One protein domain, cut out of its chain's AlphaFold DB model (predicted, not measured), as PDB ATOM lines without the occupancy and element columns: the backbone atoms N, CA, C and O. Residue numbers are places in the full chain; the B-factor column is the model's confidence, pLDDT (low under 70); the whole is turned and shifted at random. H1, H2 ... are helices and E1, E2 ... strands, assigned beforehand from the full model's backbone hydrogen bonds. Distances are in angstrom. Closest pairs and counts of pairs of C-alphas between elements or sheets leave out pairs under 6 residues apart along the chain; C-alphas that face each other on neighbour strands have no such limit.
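Overview. This is residues 7 to 119 of the 245 residues of an uncharacterized protein of Capnocytophaga endodontalis (UniProt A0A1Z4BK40). Two strongly twisted sheets of four strands each meet near Val 52 and Ser 110 and spread from there as an open V, with the short helix H1 between them. H2 sits at one end, near H1 and the end of E8. The printed part has 113 residues; along it come E1, H1, E2, E3, E4, E5, H2, E6, E7 and E8. One sheet has the order E1 E6 E7 E5 and is mixed, the other E2 E3 E4 E8 and is antiparallel; the class is mixed, helices and strands. The whole is compact and rounded, with a radius of gyration of the C-alphas of 13.8 A and spans of 34 by 34 by 26 A.

Along the chain. E1, residues 7 to 9, begins with C-alpha 7 at (-30.123, -15.637, 44.005). H1 is residues 10 to 14. E2, residues 18 to 26, is 25.3 A long, E3, residues 31 to 41, 27.6 A, and E4, residues 46 to 52, 19.8 A. E5 is residues 62 to 65, and H2, residues 77 to 84, is 10.6 A long. E6, residues 97 to 103, is 19.9 A long, and E7, residues 106 to 110, 13.5 A. E8, residues 115 to 119, ends with C-alpha 119 at (-13.426, -21.998, 33.821).

Arrangement. E6 is staggered: residues 98 to 100 pair with E1, parallel, with N 8 and O 98 at 2.9 A, and residues 100 to 103 pair with E7. E6 and E7 are a hairpin, with N 101 and O 108 at 2.9 A. E7 and the edge strand E5 are antiparallel, with N 63 and O 109 at 2.9 A. E5, H2 and E6 form a split strand-helix-strand unit, two strands of one sheet with a helix between them along the chain and another strand, E7, between them in the sheet, and its crossover is right-handed. E2, E3 and E4 form a meander, each strand the antiparallel neighbour of the one before, with N 22 and O 37 at 3.0 A and N 38 and O 50 at 2.9 A. E8 is antiparallel to E4, with N 49 and O 117 at 2.7 A. Between the sheets, the closest C-alphas of E4 and E7 are those of Val 52 and Ser 110, 6.8 A apart, while E2 and E6 are apart. H1 only grazes each sheet; its closest C-alpha pair with E6 is Val 10 and Lys 101, 5.5 A. H2 only grazes the sheet of E8, with Val 84 and Lys 118 the closest C-alphas at 6.8 A. In H1 and H2 every O i to N i+4 pair is within hydrogen-bond range.

Size, cuts and confidence. The two C-alphas farthest apart are those of Pro 44 and Glu 57, 38.7 A. The printed part has no cut. The links E5 to H2 and H2 to E6 are long. The mean pLDDT of the printed part is 91.6, and no printed residue is under 70.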
ATOM      1  N   TYR A   7     -29.352 -15.027  45.083       94.25
ATOM      2  CA  TYR A   7     -30.123 -15.637  44.005       94.25
ATOM      3  C   TYR A   7     -29.578 -15.236  42.644       94.25
ATOM      4  O   TYR A   7     -29.214 -14.084  42.422       94.25
ATOM      5  N   ILE A   8     -29.553 -16.187  41.717       95.12
ATOM      6  CA  ILE A   8     -29.146 -15.967  40.331       95.12
ATOM      7  C   ILE A   8     -30.306 -16.356  39.435       95.12
ATOM      8  O   ILE A   8     -30.770 -17.493  39.477       95.12
ATOM      9  N   ILE A   9     -30.754 -15.429  38.596       94.56
ATOM     10  CA  ILE A   9     -31.740 -15.732  37.562       94.56
ATOM     11  C   ILE A   9     -30.985 -16.309  36.364       94.56
ATOM     12  O   ILE A   9     -30.269 -15.589  35.665       94.56
ATOM     13  N   VAL A  10     -31.131 -17.614  36.139       94.44
ATOM     14  CA  VAL A  10     -30.446 -18.336  35.056       94.44
ATOM     15  C   VAL A  10     -30.841 -17.749  33.703       94.44
ATOM     16  O   VAL A  10     -29.966 -17.483  32.887       94.44
ATOM     17  N   ASP A  11     -32.125 -17.442  33.505       91.69
ATOM     18  CA  ASP A  11     -32.632 -16.857  32.257       91.69
ATOM     19  C   ASP A  11     -31.984 -15.509  31.919       91.69
ATOM     20  O   ASP A  11     -31.715 -15.222  30.758       91.69
ATOM     21  N   SER A  12     -31.668 -14.687  32.925       91.50
ATOM     22  CA  SER A  12     -30.984 -13.408  32.699       91.50
ATOM     23  C   SER A  12     -29.560 -13.598  32.176       91.50
ATOM     24  O   SER A  12     -29.062 -12.763  31.424       91.50
ATOM     25  N   LEU A  13     -28.891 -14.691  32.557       93.88
ATOM     26  CA  LEU A  13     -27.571 -15.036  32.036       93.88
ATOM     27  C   LEU A  13     -27.671 -15.625  30.630       93.88
ATOM     28  O   LEU A  13     -26.946 -15.198  29.737       93.88
ATOM     29  N   THR A  14     -28.579 -16.575  30.423       92.81
ATOM     30  CA  THR A  14     -28.705 -17.314  29.160       92.81
ATOM     31  C   THR A  14     -29.324 -16.494  28.027       92.81
ATOM     32  O   THR A  14     -29.095 -16.799  26.863       92.81
ATOM     33  N   GLN A  15     -30.053 -15.417  28.337       94.06
ATOM     34  CA  GLN A  15     -30.474 -14.418  27.346       94.06
ATOM     35  C   GLN A  15     -29.325 -13.508  26.893       94.06
ATOM     36  O   GLN A  15     -29.368 -12.964  25.792       94.06
ATOM     37  N   LYS A  16     -28.312 -13.311  27.744       95.19
ATOM     38  CA  LYS A  16     -27.180 -12.416  27.474       95.19
ATOM     39  C   LYS A  16     -25.988 -13.137  26.841       95.19
ATOM     40  O   LYS A  16     -25.217 -12.516  26.115       95.19
ATOM     41  N   PHE A  17     -25.822 -14.418  27.145       96.62
ATOM     42  CA  PHE A  17     -24.656 -15.208  26.771       96.62
ATOM     43  C   PHE A  17     -25.057 -16.518  26.105       96.62
ATOM     44  O   PHE A  17     -26.053 -17.139  26.475       96.62
ATOM     45  N   ASN A  18     -24.216 -16.984  25.181       96.69
ATOM     46  CA  ASN A  18     -24.360 -18.317  24.610       96.69
ATOM     47  C   ASN A  18     -24.249 -19.365  25.715       96.69
ATOM     48  O   ASN A  18     -23.373 -19.278  26.580       96.69
ATOM     49  N   PHE A  19     -25.107 -20.379  25.668       97.62
ATOM     50  CA  PHE A  19     -25.087 -21.425  26.675       97.62
ATOM     51  C   PHE A  19     -25.456 -22.795  26.122       97.62
ATOM     52  O   PHE A  19     -26.168 -22.910  25.129       97.62
ATOM     53  N   ASN A  20     -25.002 -23.836  26.820       97.69
ATOM     54  CA  ASN A  20     -25.483 -25.201  26.641       97.69
ATOM     55  C   ASN A  20     -25.940 -25.764  27.983       97.69
ATOM     56  O   ASN A  20     -25.300 -25.526  29.009       97.69
ATOM     57  N   LYS A  21     -27.025 -26.535  27.965       96.62
ATOM     58  CA  LYS A  21     -27.581 -27.198  29.145       96.62
ATOM     59  C   LYS A  21     -27.497 -28.713  28.984       96.62
ATOM     60  O   LYS A  21     -27.866 -29.224  27.930       96.62
ATOM     61  N   TYR A  22     -27.089 -29.403  30.045       96.12
ATOM     62  CA  TYR A  22     -27.071 -30.868  30.131       96.12
ATOM     63  C   TYR A  22     -27.590 -31.330  31.498       96.12
ATOM     64  O   TYR A  22     -27.626 -30.538  32.443       96.12
ATOM     65  N   THR A  23     -27.973 -32.600  31.617       95.44
ATOM     66  CA  THR A  23     -28.354 -33.220  32.888       95.44
ATOM     67  C   THR A  23     -27.450 -34.418  33.165       95.44
ATOM     68  O   THR A  23     -27.665 -35.527  32.691       95.44
ATOM     69  N   ILE A  24     -26.444 -34.209  34.008       91.81
ATOM     70  CA  ILE A  24     -25.479 -35.244  34.374       91.81
ATOM     71  C   ILE A  24     -26.175 -36.360  35.155       91.81
ATOM     72  O   ILE A  24     -26.915 -36.111  36.107       91.81
ATOM     73  N   ASN A  25     -25.878 -37.608  34.789       87.25
ATOM     74  CA  ASN A  25     -26.341 -38.782  35.517       87.25
ATOM     75  C   ASN A  25     -25.780 -38.806  36.951       87.25
ATOM     76  O   ASN A  25     -24.573 -38.926  37.145       87.25
ATOM     77  N   ALA A  26     -26.670 -38.761  37.944       85.12
ATOM     78  CA  ALA A  26     -26.331 -38.830  39.366       85.12
ATOM     79  C   ALA A  26     -26.796 -40.137  40.035       85.12
ATOM     80  O   ALA A  26     -26.757 -40.250  41.260       85.12
ATOM     81  N   MET A  27     -27.194 -41.145  39.247       84.56
ATOM     82  CA  MET A  27     -27.537 -42.485  39.742       84.56
ATOM     83  C   MET A  27     -26.473 -43.102  40.656       84.56
ATOM     84  O   MET A  27     -26.851 -43.709  41.654       84.56
ATOM     85  N   PRO A  28     -25.167 -42.945  40.387       81.44
ATOM     86  CA  PRO A  28     -24.128 -43.515  41.249       81.44
ATOM     87  C   PRO A  28     -24.069 -42.868  42.639       81.44
ATOM     88  O   PRO A  28     -23.526 -43.459  43.566       81.44
ATOM     89  N   TYR A  29     -24.681 -41.690  42.800       80.44
ATOM     90  CA  TYR A  29     -24.892 -41.023  44.085       80.44
ATOM     91  C   TYR A  29     -26.287 -41.298  44.683       80.44
ATOM     92  O   TYR A  29     -26.623 -40.740  45.720       80.44
ATOM     93  N   GLY A  30     -27.111 -42.129  44.033       82.75
ATOM     94  CA  GLY A  30     -28.476 -42.457  44.462       82.75
ATOM     95  C   GLY A  30     -29.578 -41.535  43.922       82.75
ATOM     96  O   GLY A  30     -30.722 -41.660  44.350       82.75
ATOM     97  N   TYR A  31     -29.282 -40.631  42.977       83.62
ATOM     98  CA  TYR A  31     -30.249 -39.633  42.496       83.62
ATOM     99  C   TYR A  31     -30.665 -39.839  41.035       83.62
ATOM    100  O   TYR A  31     -29.909 -39.565  40.101       83.62
ATOM    101  N   HIS A  32     -31.929 -40.218  40.830       84.12
ATOM    102  CA  HIS A  32     -32.497 -40.480  39.502       84.12
ATOM    103  C   HIS A  32     -32.646 -39.234  38.617       84.12
ATOM    104  O   HIS A  32     -32.566 -39.341  37.395       84.12
ATOM    105  N   GLN A  33     -32.873 -38.053  39.203       85.50
ATOM    106  CA  GLN A  33     -33.122 -36.835  38.421       85.50
ATOM    107  C   GLN A  33     -31.858 -36.215  37.818       85.50
ATOM    108  O   GLN A  33     -31.971 -35.319  36.979       85.50
ATOM    109  N   GLY A  34     -30.666 -36.656  38.233       91.12
ATOM    110  CA  GLY A  34     -29.403 -36.091  37.765       91.12
ATOM    111  C   GLY A  34     -29.131 -34.666  38.257       91.12
ATOM    112  O   GLY A  34     -29.933 -34.073  38.979       91.12
ATOM    113  N   ILE A  35     -28.017 -34.089  37.818       93.75
ATOM    114  CA  ILE A  35     -27.574 -32.722  38.139       93.75
ATOM    115  C   ILE A  35     -27.740 -31.870  36.884       93.75
ATOM    116  O   ILE A  35     -27.184 -32.210  35.842       93.75
ATOM    117  N   ASP A  36     -28.505 -30.782  36.960       95.44
ATOM    118  CA  ASP A  36     -28.608 -29.872  35.813       95.44
ATOM    119  C   ASP A  36     -27.371 -28.984  35.773       95.44
ATOM    120  O   ASP A  36     -27.062 -28.327  36.768       95.44
ATOM    121  N   ILE A  37     -26.703 -28.932  34.623       96.94
ATOM    122  CA  ILE A  37     -25.575 -28.036  34.395       96.94
ATOM    123  C   ILE A  37     -25.855 -27.055  33.262       96.94
ATOM    124  O   ILE A  37     -26.431 -27.420  32.235       96.94
ATOM    125  N   TYR A  38     -25.416 -25.813  33.438       97.88
ATOM    126  CA  TYR A  38     -25.456 -24.774  32.412       97.88
ATOM    127  C   TYR A  38     -24.038 -24.269  32.170       97.88
ATOM    128  O   TYR A  38     -23.410 -23.725  33.074       97.88
ATOM    129  N   ASN A  39     -23.552 -24.440  30.943       98.31
ATOM    130  CA  ASN A  39     -22.284 -23.900  30.466       98.31
ATOM    131  C   ASN A  39     -22.552 -22.536  29.836       98.31
ATOM    132  O   ASN A  39     -22.953 -22.484  28.677       98.31
ATOM    133  N   VAL A  40     -22.382 -21.451  30.587       98.19
ATOM    134  CA  VAL A  40     -22.667 -20.079  30.140       98.19
ATOM    135  C   VAL A  40     -21.369 -19.403  29.700       98.19
ATOM    136  O   VAL A  40     -20.539 -19.059  30.539       98.19
ATOM    137  N   TRP A  41     -21.187 -19.204  28.395       97.88
ATOM    138  CA  TRP A  41     -19.969 -18.646  27.799       97.88
ATOM    139  C   TRP A  41     -19.937 -17.120  27.918       97.88
ATOM    140  O   TRP A  41     -20.616 -16.407  27.181       97.88
ATOM    141  N   ILE A  42     -19.136 -16.624  28.860       96.44
ATOM    142  CA  ILE A  42     -19.010 -15.192  29.172       96.44
ATOM    143  C   ILE A  42     -17.936 -14.495  28.322       96.44
ATOM    144  O   ILE A  42     -17.959 -13.273  28.183       96.44
ATOM    145  N   SER A  43     -17.035 -15.274  27.724       95.69
ATOM    146  CA  SER A  43     -16.117 -14.885  26.650       95.69
ATOM    147  C   SER A  43     -15.902 -16.093  25.714       95.69
ATOM    148  O   SER A  43     -16.411 -17.182  25.993       95.69
ATOM    149  N   PRO A  44     -15.156 -15.951  24.602       95.31
ATOM    150  CA  PRO A  44     -14.828 -17.085  23.733       95.31
ATOM    151  C   PRO A  44     -14.026 -18.205  24.418       95.31
ATOM    152  O   PRO A  44     -14.079 -19.352  23.974       95.31
ATOM    153  N   ASP A  45     -13.266 -17.875  25.464       96.75
ATOM    154  CA  ASP A  45     -12.386 -18.788  26.197       96.75
ATOM    155  C   ASP A  45     -12.799 -18.997  27.661       96.75
ATOM    156  O   ASP A  45     -12.207 -19.833  28.333       96.75
ATOM    157  N   GLU A  46     -13.820 -18.306  28.168       97.06
ATOM    158  CA  GLU A  46     -14.274 -18.414  29.555       97.06
ATOM    159  C   GLU A  46     -15.767 -18.733  29.649       97.06
ATOM    160  O   GLU A  46     -16.605 -18.146  28.959       97.06
ATOM    161  N   PHE A  47     -16.119 -19.623  30.574       98.00
ATOM    162  CA  PHE A  47     -17.510 -19.956  30.861       98.00
ATOM    163  C   PHE A  47     -17.762 -20.148  32.353       98.00
ATOM    164  O   PHE A  47     -16.866 -20.509  33.115       98.00
ATOM    165  N   LEU A  48     -19.007 -19.912  32.762       97.62
ATOM    166  CA  LEU A  48     -19.525 -20.329  34.059       97.62
ATOM    167  C   LEU A  48     -20.181 -21.702  33.911       97.62
ATOM    168  O   LEU A  48     -21.020 -21.889  33.030       97.62
ATOM    169  N   LEU A  49     -19.833 -22.634  34.787       97.69
ATOM    170  CA  LEU A  49     -20.573 -23.858  35.037       97.69
ATOM    171  C   LEU A  49     -21.515 -23.613  36.215       97.69
ATOM    172  O   LEU A  49     -21.075 -23.440  37.350       97.69
ATOM    173  N   LEU A  50     -22.812 -23.586  35.934       97.31
ATOM    174  CA  LEU A  50     -23.863 -23.494  36.941       97.31
ATOM    175  C   LEU A  50     -24.399 -24.900  37.209       97.31
ATOM    176  O   LEU A  50     -24.939 -25.491  36.278       97.31
ATOM    177  N   SER A  51     -24.285 -25.422  38.431       96.06
ATOM    178  CA  SER A  51     -24.729 -26.786  38.767       96.06
ATOM    179  C   SER A  51     -25.863 -26.774  39.788       96.06
ATOM    180  O   SER A  51     -25.716 -26.222  40.881       96.06
ATOM    181  N   VAL A  52     -26.986 -27.410  39.450       95.56
ATOM    182  CA  VAL A  52     -28.166 -27.538  40.315       95.56
ATOM    183  C   VAL A  52     -28.313 -28.983  40.767       95.56
ATOM    184  O   VAL A  52     -28.610 -29.874  39.964       95.56
ATOM    185  N   PHE A  53     -28.112 -29.201  42.064       93.44
ATOM    186  CA  PHE A  53     -28.100 -30.524  42.671       93.44
ATOM    187  C   PHE A  53     -29.500 -30.974  43.106       93.44
ATOM    188  O   PHE A  53     -30.305 -30.150  43.551       93.44
ATOM    189  N   PRO A  54     -29.808 -32.277  43.010       91.94
ATOM    190  CA  PRO A  54     -31.018 -32.833  43.603       91.94
ATOM    191  C   PRO A  54     -31.001 -32.688  45.133       91.94
ATOM    192  O   PRO A  54     -29.953 -32.781  45.773       91.94
ATOM    193  N   GLU A  55     -32.172 -32.454  45.719       89.88
ATOM    194  CA  GLU A  55     -32.388 -32.536  47.166       89.88
ATOM    195  C   GLU A  55     -32.308 -33.989  47.655       89.88
ATOM    196  O   GLU A  55     -32.760 -34.902  46.962       89.88
ATOM    197  N   THR A  56     -31.784 -34.192  48.866       79.06
ATOM    198  CA  THR A  56     -31.568 -35.509  49.488       79.06
ATOM    199  C   THR A  56     -32.835 -36.350  49.603       79.06
ATOM    200  O   THR A  56     -32.803 -37.541  49.316       79.06
ATOM    201  N   GLU A  57     -33.952 -35.749  50.015       75.81
ATOM    202  CA  GLU A  57     -35.176 -36.491  50.337       75.81
ATOM    203  C   GLU A  57     -35.970 -36.880  49.091       75.81
ATOM    204  O   GLU A  57     -36.308 -38.042  48.885       75.81
ATOM    205  N   SER A  58     -36.292 -35.892  48.254       80.44
ATOM    206  CA  SER A  58     -37.210 -36.090  47.131       80.44
ATOM    207  C   SER A  58     -36.505 -36.327  45.795       80.44
ATOM    208  O   SER A  58     -37.156 -36.653  44.802       80.44
ATOM    209  N   GLY A  59     -35.191 -36.091  45.725       84.00
ATOM    210  CA  GLY A  59     -34.436 -36.039  44.474       84.00
ATOM    211  C   GLY A  59     -34.807 -34.857  43.570       84.00
ATOM    212  O   GLY A  59     -34.192 -34.686  42.518       84.00
ATOM    213  N   ASN A  60     -35.795 -34.036  43.952       89.50
ATOM    214  CA  ASN A  60     -36.223 -32.880  43.174       89.50
ATOM    215  C   ASN A  60     -35.180 -31.765  43.247       89.50
ATOM    216  O   ASN A  60     -34.666 -31.437  44.313       89.50
ATOM    217  N   LYS A  61     -34.923 -31.130  42.105       93.69
ATOM    218  CA  LYS A  61     -34.028 -29.966  42.009       93.69
ATOM    219  C   LYS A  61     -34.739 -28.635  42.208       93.69
ATOM    220  O   LYS A  61     -34.128 -27.677  42.671       93.69
ATOM    221  N   TRP A  62     -36.012 -28.570  41.828       95.00
ATOM    222  CA  TRP A  62     -36.741 -27.322  41.624       95.00
ATOM    223  C   TRP A  62     -38.042 -27.302  42.420       95.00
ATOM    224  O   TRP A  62     -38.738 -28.312  42.515       95.00
ATOM    225  N   GLU A  63     -38.400 -26.133  42.936       94.56
ATOM    226  CA  GLU A  63     -39.700 -25.863  43.545       94.56
ATOM    227  C   GLU A  63     -40.291 -24.575  42.981       94.56
ATOM    228  O   GLU A  63     -39.565 -23.632  42.661       94.56
ATOM    229  N   LYS A  64     -41.616 -24.533  42.827       95.25
ATOM    230  CA  LYS A  64     -42.304 -23.346  42.321       95.25
ATOM    231  C   LYS A  64     -42.167 -22.200  43.325       95.25
ATOM    232  O   LYS A  64     -42.263 -22.418  44.529       95.25
ATOM    233  N   THR A  65     -41.973 -20.978  42.838       93.62
ATOM    234  CA  THR A  65     -41.796 -19.806  43.696       93.62
ATOM    235  C   THR A  65     -42.361 -18.518  43.088       93.62
ATOM    236  O   THR A  65     -42.777 -18.507  41.928       93.62
ATOM    237  N   ASN A  66     -42.359 -17.432  43.869       90.12
ATOM    238  CA  ASN A  66     -42.596 -16.069  43.394       90.12
ATOM    239  C   ASN A  66     -41.278 -15.273  43.422       90.12
ATOM    240  O   ASN A  66     -40.576 -15.281  44.434       90.12
ATOM    241  N   LEU A  67     -40.957 -14.591  42.319       85.75
ATOM    242  CA  LEU A  67     -39.745 -13.786  42.168       85.75
ATOM    243  C   LEU A  67     -39.704 -12.600  43.144       85.75
ATOM    244  O   LEU A  67     -38.628 -12.277  43.653       85.75
ATOM    245  N   ASP A  68     -40.863 -12.009  43.453       85.94
ATOM    246  CA  ASP A  68     -40.977 -10.850  44.352       85.94
ATOM    247  C   ASP A  68     -40.397 -11.149  45.745       85.94
ATOM    248  O   ASP A  68     -39.825 -10.276  46.395       85.94
ATOM    249  N   THR A  69     -40.447 -12.416  46.170       82.81
ATOM    250  CA  THR A  69     -39.917 -12.895  47.456       82.81
ATOM    251  C   THR A  69     -38.404 -12.692  47.598       82.81
ATOM    252  O   THR A  69     -37.895 -12.592  48.714       82.81
ATOM    253  N   PHE A  70     -37.659 -12.643  46.488       82.94
ATOM    254  CA  PHE A  70     -36.189 -12.655  46.505       82.94
ATOM    255  C   PHE A  70     -35.549 -11.481  45.777       82.94
ATOM    256  O   PHE A  70     -34.323 -11.410  45.729       82.94
ATOM    257  N   GLN A  71     -36.340 -10.558  45.226       81.56
ATOM    258  CA  GLN A  71     -35.867  -9.527  44.301       81.56
ATOM    259  C   GLN A  71     -34.688  -8.706  44.852       81.56
ATOM    260  O   GLN A  71     -33.718  -8.475  44.135       81.56
ATOM    261  N   ALA A  72     -34.714  -8.349  46.141       85.88
ATOM    262  CA  ALA A  72     -33.635  -7.600  46.797       85.88
ATOM    263  C   ALA A  72     -32.310  -8.381  46.936       85.88
ATOM    264  O   ALA A  72     -31.258  -7.781  47.136       85.88
ATOM    265  N   LYS A  73     -32.356  -9.714  46.832       90.75
ATOM    266  CA  LYS A  73     -31.222 -10.641  46.991       90.75
ATOM    267  C   LYS A  73     -30.759 -11.249  45.662       90.75
ATOM    268  O   LYS A  73     -29.858 -12.094  45.644       90.75
ATOM    269  N   VAL A  74     -31.393 -10.866  44.552       92.81
ATOM    270  CA  VAL A  74     -30.982 -11.288  43.213       92.81
ATOM    271  C   VAL A  74     -29.713 -10.544  42.823       92.81
ATOM    272  O   VAL A  74     -29.670  -9.315  42.804       92.81
ATOM    273  N   LEU A  75     -28.680 -11.297  42.460       94.06
ATOM    274  CA  LEU A  75     -27.469 -10.739  41.884       94.06
ATOM    275  C   LEU A  75     -27.704 -10.378  40.421       94.06
ATOM    276  O   LEU A  75     -28.099 -11.213  39.605       94.06
ATOM    277  N   SER A  76     -27.357  -9.145  40.061       93.56
ATOM    278  CA  SER A  76     -27.115  -8.803  38.663       93.56
ATOM    279  C   SER A  76     -25.950  -9.626  38.103       93.56
ATOM    280  O   SER A  76     -25.043 -10.046  38.829       93.56
ATOM    281  N   THR A  77     -25.908  -9.785  36.779       93.06
ATOM    282  CA  THR A  77     -24.783 -10.434  36.087       93.06
ATOM    283  C   THR A  77     -23.434  -9.832  36.486       93.06
ATOM    284  O   THR A  77     -22.473 -10.563  36.702       93.06
ATOM    285  N   GLN A  78     -23.344  -8.506  36.607       93.31
ATOM    286  CA  GLN A  78     -22.093  -7.838  36.967       93.31
ATOM    287  C   GLN A  78     -21.662  -8.160  38.403       93.31
ATOM    288  O   GLN A  78     -20.477  -8.387  38.643       93.31
ATOM    289  N   GLN A  79     -22.606  -8.220  39.348       94.75
ATOM    290  CA  GLN A  79     -22.315  -8.630  40.724       94.75
ATOM    291  C   GLN A  79     -21.849 -10.085  40.779       94.75
ATOM    292  O   GLN A  79     -20.813 -10.353  41.383       94.75
ATOM    293  N   LEU A  80     -22.533 -10.999  40.082       94.31
ATOM    294  CA  LEU A  80     -22.123 -12.403  40.005       94.31
ATOM    295  C   LEU A  80     -20.694 -12.549  39.468       94.31
ATOM    296  O   LEU A  80     -19.869 -13.222  40.080       94.31
ATOM    297  N   LEU A  81     -20.377 -11.887  38.352       93.31
ATOM    298  CA  LEU A  81     -19.038 -11.950  37.761       93.31
ATOM    299  C   LEU A  81     -17.974 -11.361  38.689       93.31
ATOM    300  O   LEU A  81     -16.874 -11.902  38.771       93.31
ATOM    301  N   LYS A  82     -18.284 -10.283  39.418       93.69
ATOM    302  CA  LYS A  82     -17.378  -9.722  40.429       93.69
ATOM    303  C   LYS A  82     -17.114 -10.714  41.564       93.69
ATOM    304  O   LYS A  82     -15.981 -10.812  42.025       93.69
ATOM    305  N   GLU A  83     -18.135 -11.442  42.009       92.69
ATOM    306  CA  GLU A  83     -18.003 -12.436  43.078       92.69
ATOM    307  C   GLU A  83     -17.204 -13.657  42.633       92.69
ATOM    308  O   GLU A  83     -16.275 -14.061  43.330       92.69
ATOM    309  N   VAL A  84     -17.491 -14.198  41.451       92.00
ATOM    310  CA  VAL A  84     -16.737 -15.318  40.871       92.00
ATOM    311  C   VAL A  84     -15.273 -14.950  40.611       92.00
ATOM    312  O   VAL A  84     -14.385 -15.754  40.868       92.00
ATOM    313  N   ASN A  85     -14.997 -13.738  40.120       91.06
ATOM    314  CA  ASN A  85     -13.631 -13.300  39.819       91.06
ATOM    315  C   ASN A  85     -12.838 -12.901  41.071       91.06
ATOM    316  O   ASN A  85     -11.661 -12.564  40.957       91.06
ATOM    317  N   ASN A  86     -13.453 -12.903  42.256       88.44
ATOM    318  CA  ASN A  86     -12.739 -12.618  43.490       88.44
ATOM    319  C   ASN A  86     -11.740 -13.756  43.772       88.44
ATOM    320  O   ASN A  86     -12.173 -14.884  44.020       88.44
ATOM    321  N   PRO A  87     -10.419 -13.486  43.818       79.25
ATOM    322  CA  PRO A  87      -9.415 -14.526  44.038       79.25
ATOM    323  C   PRO A  87      -9.597 -15.292  45.353       79.25
ATOM    324  O   PRO A  87      -9.154 -16.433  45.455       79.25
ATOM    325  N   LYS A  88     -10.274 -14.696  46.348       83.44
ATOM    326  CA  LYS A  88     -10.609 -15.356  47.620       83.44
ATOM    327  C   LYS A  88     -11.573 -16.529  47.459       83.44
ATOM    328  O   LYS A  88     -11.587 -17.411  48.304       83.44
ATOM    329  N   ASN A  89     -12.358 -16.535  46.386       82.44
ATOM    330  CA  ASN A  89     -13.321 -17.590  46.094       82.44
ATOM    331  C   ASN A  89     -12.720 -18.690  45.201       82.44
ATOM    332  O   ASN A  89     -13.424 -19.618  44.830       82.44
ATOM    333  N   ASN A  90     -11.444 -18.574  44.803       80.38
ATOM    334  CA  ASN A  90     -10.763 -19.488  43.875       80.38
ATOM    335  C   ASN A  90     -11.619 -19.856  42.640       80.38
ATOM    336  O   ASN A  90     -11.631 -21.000  42.195       80.38
ATOM    337  N   TYR A  91     -12.372 -18.880  42.114       87.12
ATOM    338  CA  TYR A  91     -13.272 -19.021  40.963       87.12
ATOM    339  C   TYR A  91     -14.463 -19.970  41.145       87.12
ATOM    340  O   TYR A  91     -15.113 -20.323  40.156       87.12
ATOM    341  N   LYS A  92     -14.788 -20.349  42.385       88.50
ATOM    342  CA  LYS A  92     -15.909 -21.232  42.700       88.50
ATOM    343  C   LYS A  92     -16.770 -20.681  43.838       88.50
ATOM    344  O   LYS A  92     -16.270 -20.178  44.837       88.50
ATOM    345  N   LEU A  93     -18.086 -20.788  43.700       89.31
ATOM    346  CA  LEU A  93     -19.069 -20.347  44.687       89.31
ATOM    347  C   LEU A  93     -20.017 -21.512  44.999       89.31
ATOM    348  O   LEU A  93     -20.652 -22.029  44.085       89.31
ATOM    349  N   PHE A  94     -20.123 -21.909  46.273       80.75
ATOM    350  CA  PHE A  94     -20.912 -23.084  46.693       80.75
ATOM    351  C   PHE A  94     -22.040 -22.776  47.674       80.75
ATOM    352  O   PHE A  94     -23.053 -23.467  47.687       80.75
ATOM    353  N   TYR A  95     -21.890 -21.739  48.498       79.81
ATOM    354  CA  TYR A  95     -22.856 -21.413  49.542       79.81
ATOM    355  C   TYR A  95     -22.930 -19.896  49.755       79.81
ATOM    356  O   TYR A  95     -21.892 -19.233  49.698       79.81
ATOM    357  N   PRO A  96     -24.109 -19.329  50.066       86.31
ATOM    358  CA  PRO A  96     -25.469 -19.850  49.878       86.31
ATOM    359  C   PRO A  96     -26.116 -19.290  48.588       86.31
ATOM    360  O   PRO A  96     -26.925 -18.360  48.643       86.31
ATOM    361  N   TYR A  97     -25.763 -19.843  47.420       92.94
ATOM    362  CA  TYR A  97     -26.307 -19.402  46.126       92.94
ATOM    363  C   TYR A  97     -27.446 -20.311  45.676       92.94
ATOM    364  O   TYR A  97     -27.269 -21.520  45.562       92.94
ATOM    365  N   TYR A  98     -28.601 -19.727  45.378       95.19
ATOM    366  CA  TYR A  98     -29.731 -20.407  44.757       95.19
ATOM    367  C   TYR A  98     -29.914 -19.933  43.321       95.19
ATOM    368  O   TYR A  98     -29.608 -18.789  42.974       95.19
ATOM    369  N   MET A  99     -30.472 -20.801  42.489       95.88
ATOM    370  CA  MET A  99     -30.812 -20.465  41.113       95.88
ATOM    371  C   MET A  99     -32.317 -20.327  40.957       95.88
ATOM    372  O   MET A  99     -33.091 -21.069  41.559       95.88
ATOM    373  N   ILE A 100     -32.725 -19.368  40.137       95.50
ATOM    374  CA  ILE A 100     -34.105 -19.155  39.726       95.50
ATOM    375  C   ILE A 100     -34.166 -19.333  38.215       95.50
ATOM    376  O   ILE A 100     -33.350 -18.766  37.488       95.50
ATOM    377  N   LYS A 101     -35.139 -20.111  37.748       94.69
ATOM    378  CA  LYS A 101     -35.474 -20.235  36.327       94.69
ATOM    379  C   LYS A 101     -36.946 -19.917  36.087       94.69
ATOM    380  O   LYS A 101     -37.773 -20.068  36.991       94.69
ATOM    381  N   LYS A 102     -37.280 -19.533  34.864       93.12
ATOM    382  CA  LYS A 102     -38.641 -19.338  34.380       93.12
ATOM    383  C   LYS A 102     -39.009 -20.460  33.416       93.12
ATOM    384  O   LYS A 102     -38.304 -20.722  32.450       93.12
ATOM    385  N   GLU A 103     -40.150 -21.094  33.652       91.94
ATOM    386  CA  GLU A 103     -40.744 -22.060  32.725       91.94
ATOM    387  C   GLU A 103     -42.201 -21.652  32.475       91.94
ATOM    388  O   GLU A 103     -43.031 -21.611  33.389       91.94
ATOM    389  N   GLY A 104     -42.501 -21.259  31.232       90.75
ATOM    390  CA  GLY A 104     -43.780 -20.637  30.883       90.75
ATOM    391  C   GLY A 104     -44.038 -19.371  31.707       90.75
ATOM    392  O   GLY A 104     -43.229 -18.443  31.709       90.75
ATOM    393  N   ASN A 105     -45.157 -19.347  32.435       91.12
ATOM    394  CA  ASN A 105     -45.549 -18.230  33.304       91.12
ATOM    395  C   ASN A 105     -45.154 -18.422  34.778       91.12
ATOM    396  O   ASN A 105     -45.558 -17.627  35.622       91.12
ATOM    397  N   SER A 106     -44.412 -19.481  35.115       94.75
ATOM    398  CA  SER A 106     -44.035 -19.794  36.497       94.75
ATOM    399  C   SER A 106     -42.532 -19.665  36.722       94.75
ATOM    400  O   SER A 106     -41.730 -19.959  35.836       94.75
ATOM    401  N   PHE A 107     -42.160 -19.251  37.933       94.88
ATOM    402  CA  PHE A 107     -40.777 -19.245  38.395       94.88
ATOM    403  C   PHE A 107     -40.511 -20.444  39.296       94.88
ATOM    404  O   PHE A 107     -41.388 -20.888  40.042       94.88
ATOM    405  N   TYR A 108     -39.281 -20.941  39.237       95.56
ATOM    406  CA  TYR A 108     -38.814 -22.064  40.033       95.56
ATOM    407  C   TYR A 108     -37.476 -21.730  40.673       95.56
ATOM    408  O   TYR A 108     -36.583 -21.226  39.998       95.56
ATOM    409  N   ARG A 109     -37.338 -22.043  41.959       95.44
ATOM    410  CA  ARG A 109     -36.106 -21.918  42.741       95.44
ATOM    411  C   ARG A 109     -35.447 -23.283  42.874       95.44
ATOM    412  O   ARG A 109     -36.152 -24.289  42.972       95.44
ATOM    413  N   SER A 110     -34.120 -23.334  42.908       95.44
ATOM    414  CA  SER A 110     -33.422 -24.544  43.329       95.44
ATOM    415  C   SER A 110     -33.741 -24.860  44.794       95.44
ATOM    416  O   SER A 110     -33.804 -23.966  45.639       95.44
ATOM    417  N   LYS A 111     -33.955 -26.138  45.107       93.88
ATOM    418  CA  LYS A 111     -34.225 -26.584  46.484       93.88
ATOM    419  C   LYS A 111     -32.968 -26.571  47.353       93.88
ATOM    420  O   LYS A 111     -33.022 -26.251  48.537       93.88
ATOM    421  N   THR A 112     -31.825 -26.858  46.742       91.94
ATOM    422  CA  THR A 112     -30.499 -26.869  47.367       91.94
ATOM    423  C   THR A 112     -29.660 -25.684  46.889       91.94
ATOM    424  O   THR A 112     -29.997 -25.006  45.908       91.94
ATOM    425  N   TYR A 113     -28.561 -25.427  47.602       92.38
ATOM    426  CA  TYR A 113     -27.537 -24.509  47.119       92.38
ATOM    427  C   TYR A 113     -26.890 -25.065  45.854       92.38
ATOM    428  O   TYR A 113     -26.677 -26.268  45.719       92.38
ATOM    429  N   CYS A 114     -26.588 -24.175  44.924       94.19
ATOM    430  CA  CYS A 114     -25.988 -24.495  43.644       94.19
ATOM    431  C   CYS A 114     -24.492 -24.187  43.654       94.19
ATOM    432  O   CYS A 114     -24.041 -23.307  44.391       94.19
ATOM    433  N   SER A 115     -23.737 -24.852  42.776       94.12
ATOM    434  CA  SER A 115     -22.364 -24.440  42.486       94.12
ATOM    435  C   SER A 115     -22.308 -23.499  41.289       94.12
ATOM    436  O   SER A 115     -23.059 -23.649  40.322       94.12
ATOM    437  N   ILE A 116     -21.404 -22.526  41.356       95.56
ATOM    438  CA  ILE A 116     -21.009 -21.679  40.231       95.56
ATOM    439  C   ILE A 116     -19.493 -21.747  40.133       95.56
ATOM    440  O   ILE A 116     -18.799 -21.309  41.047       95.56
ATOM    441  N   GLU A 117     -18.972 -22.267  39.030       95.56
ATOM    442  CA  GLU A 117     -17.533 -22.410  38.800       95.56
ATOM    443  C   GLU A 117     -17.159 -21.686  37.506       95.56
ATOM    444  O   GLU A 117     -17.817 -21.876  36.486       95.56
ATOM    445  N   LYS A 118     -16.127 -20.838  37.514       96.12
ATOM    446  CA  LYS A 118     -15.650 -20.166  36.296       96.12
ATOM    447  C   LYS A 118     -14.436 -20.873  35.743       96.12
ATOM    448  O   LYS A 118     -13.382 -20.811  36.363       96.12
ATOM    449  N   PHE A 119     -14.542 -21.391  34.531       97.00
ATOM    450  CA  PHE A 119     -13.426 -21.998  33.821       97.00
ATOM    451  C   PHE A 119     -12.873 -21.089  32.733       97.00
ATOM    452  O   PHE A 119     -13.617 -20.348  32.089       97.00
TER     453      PHE A 119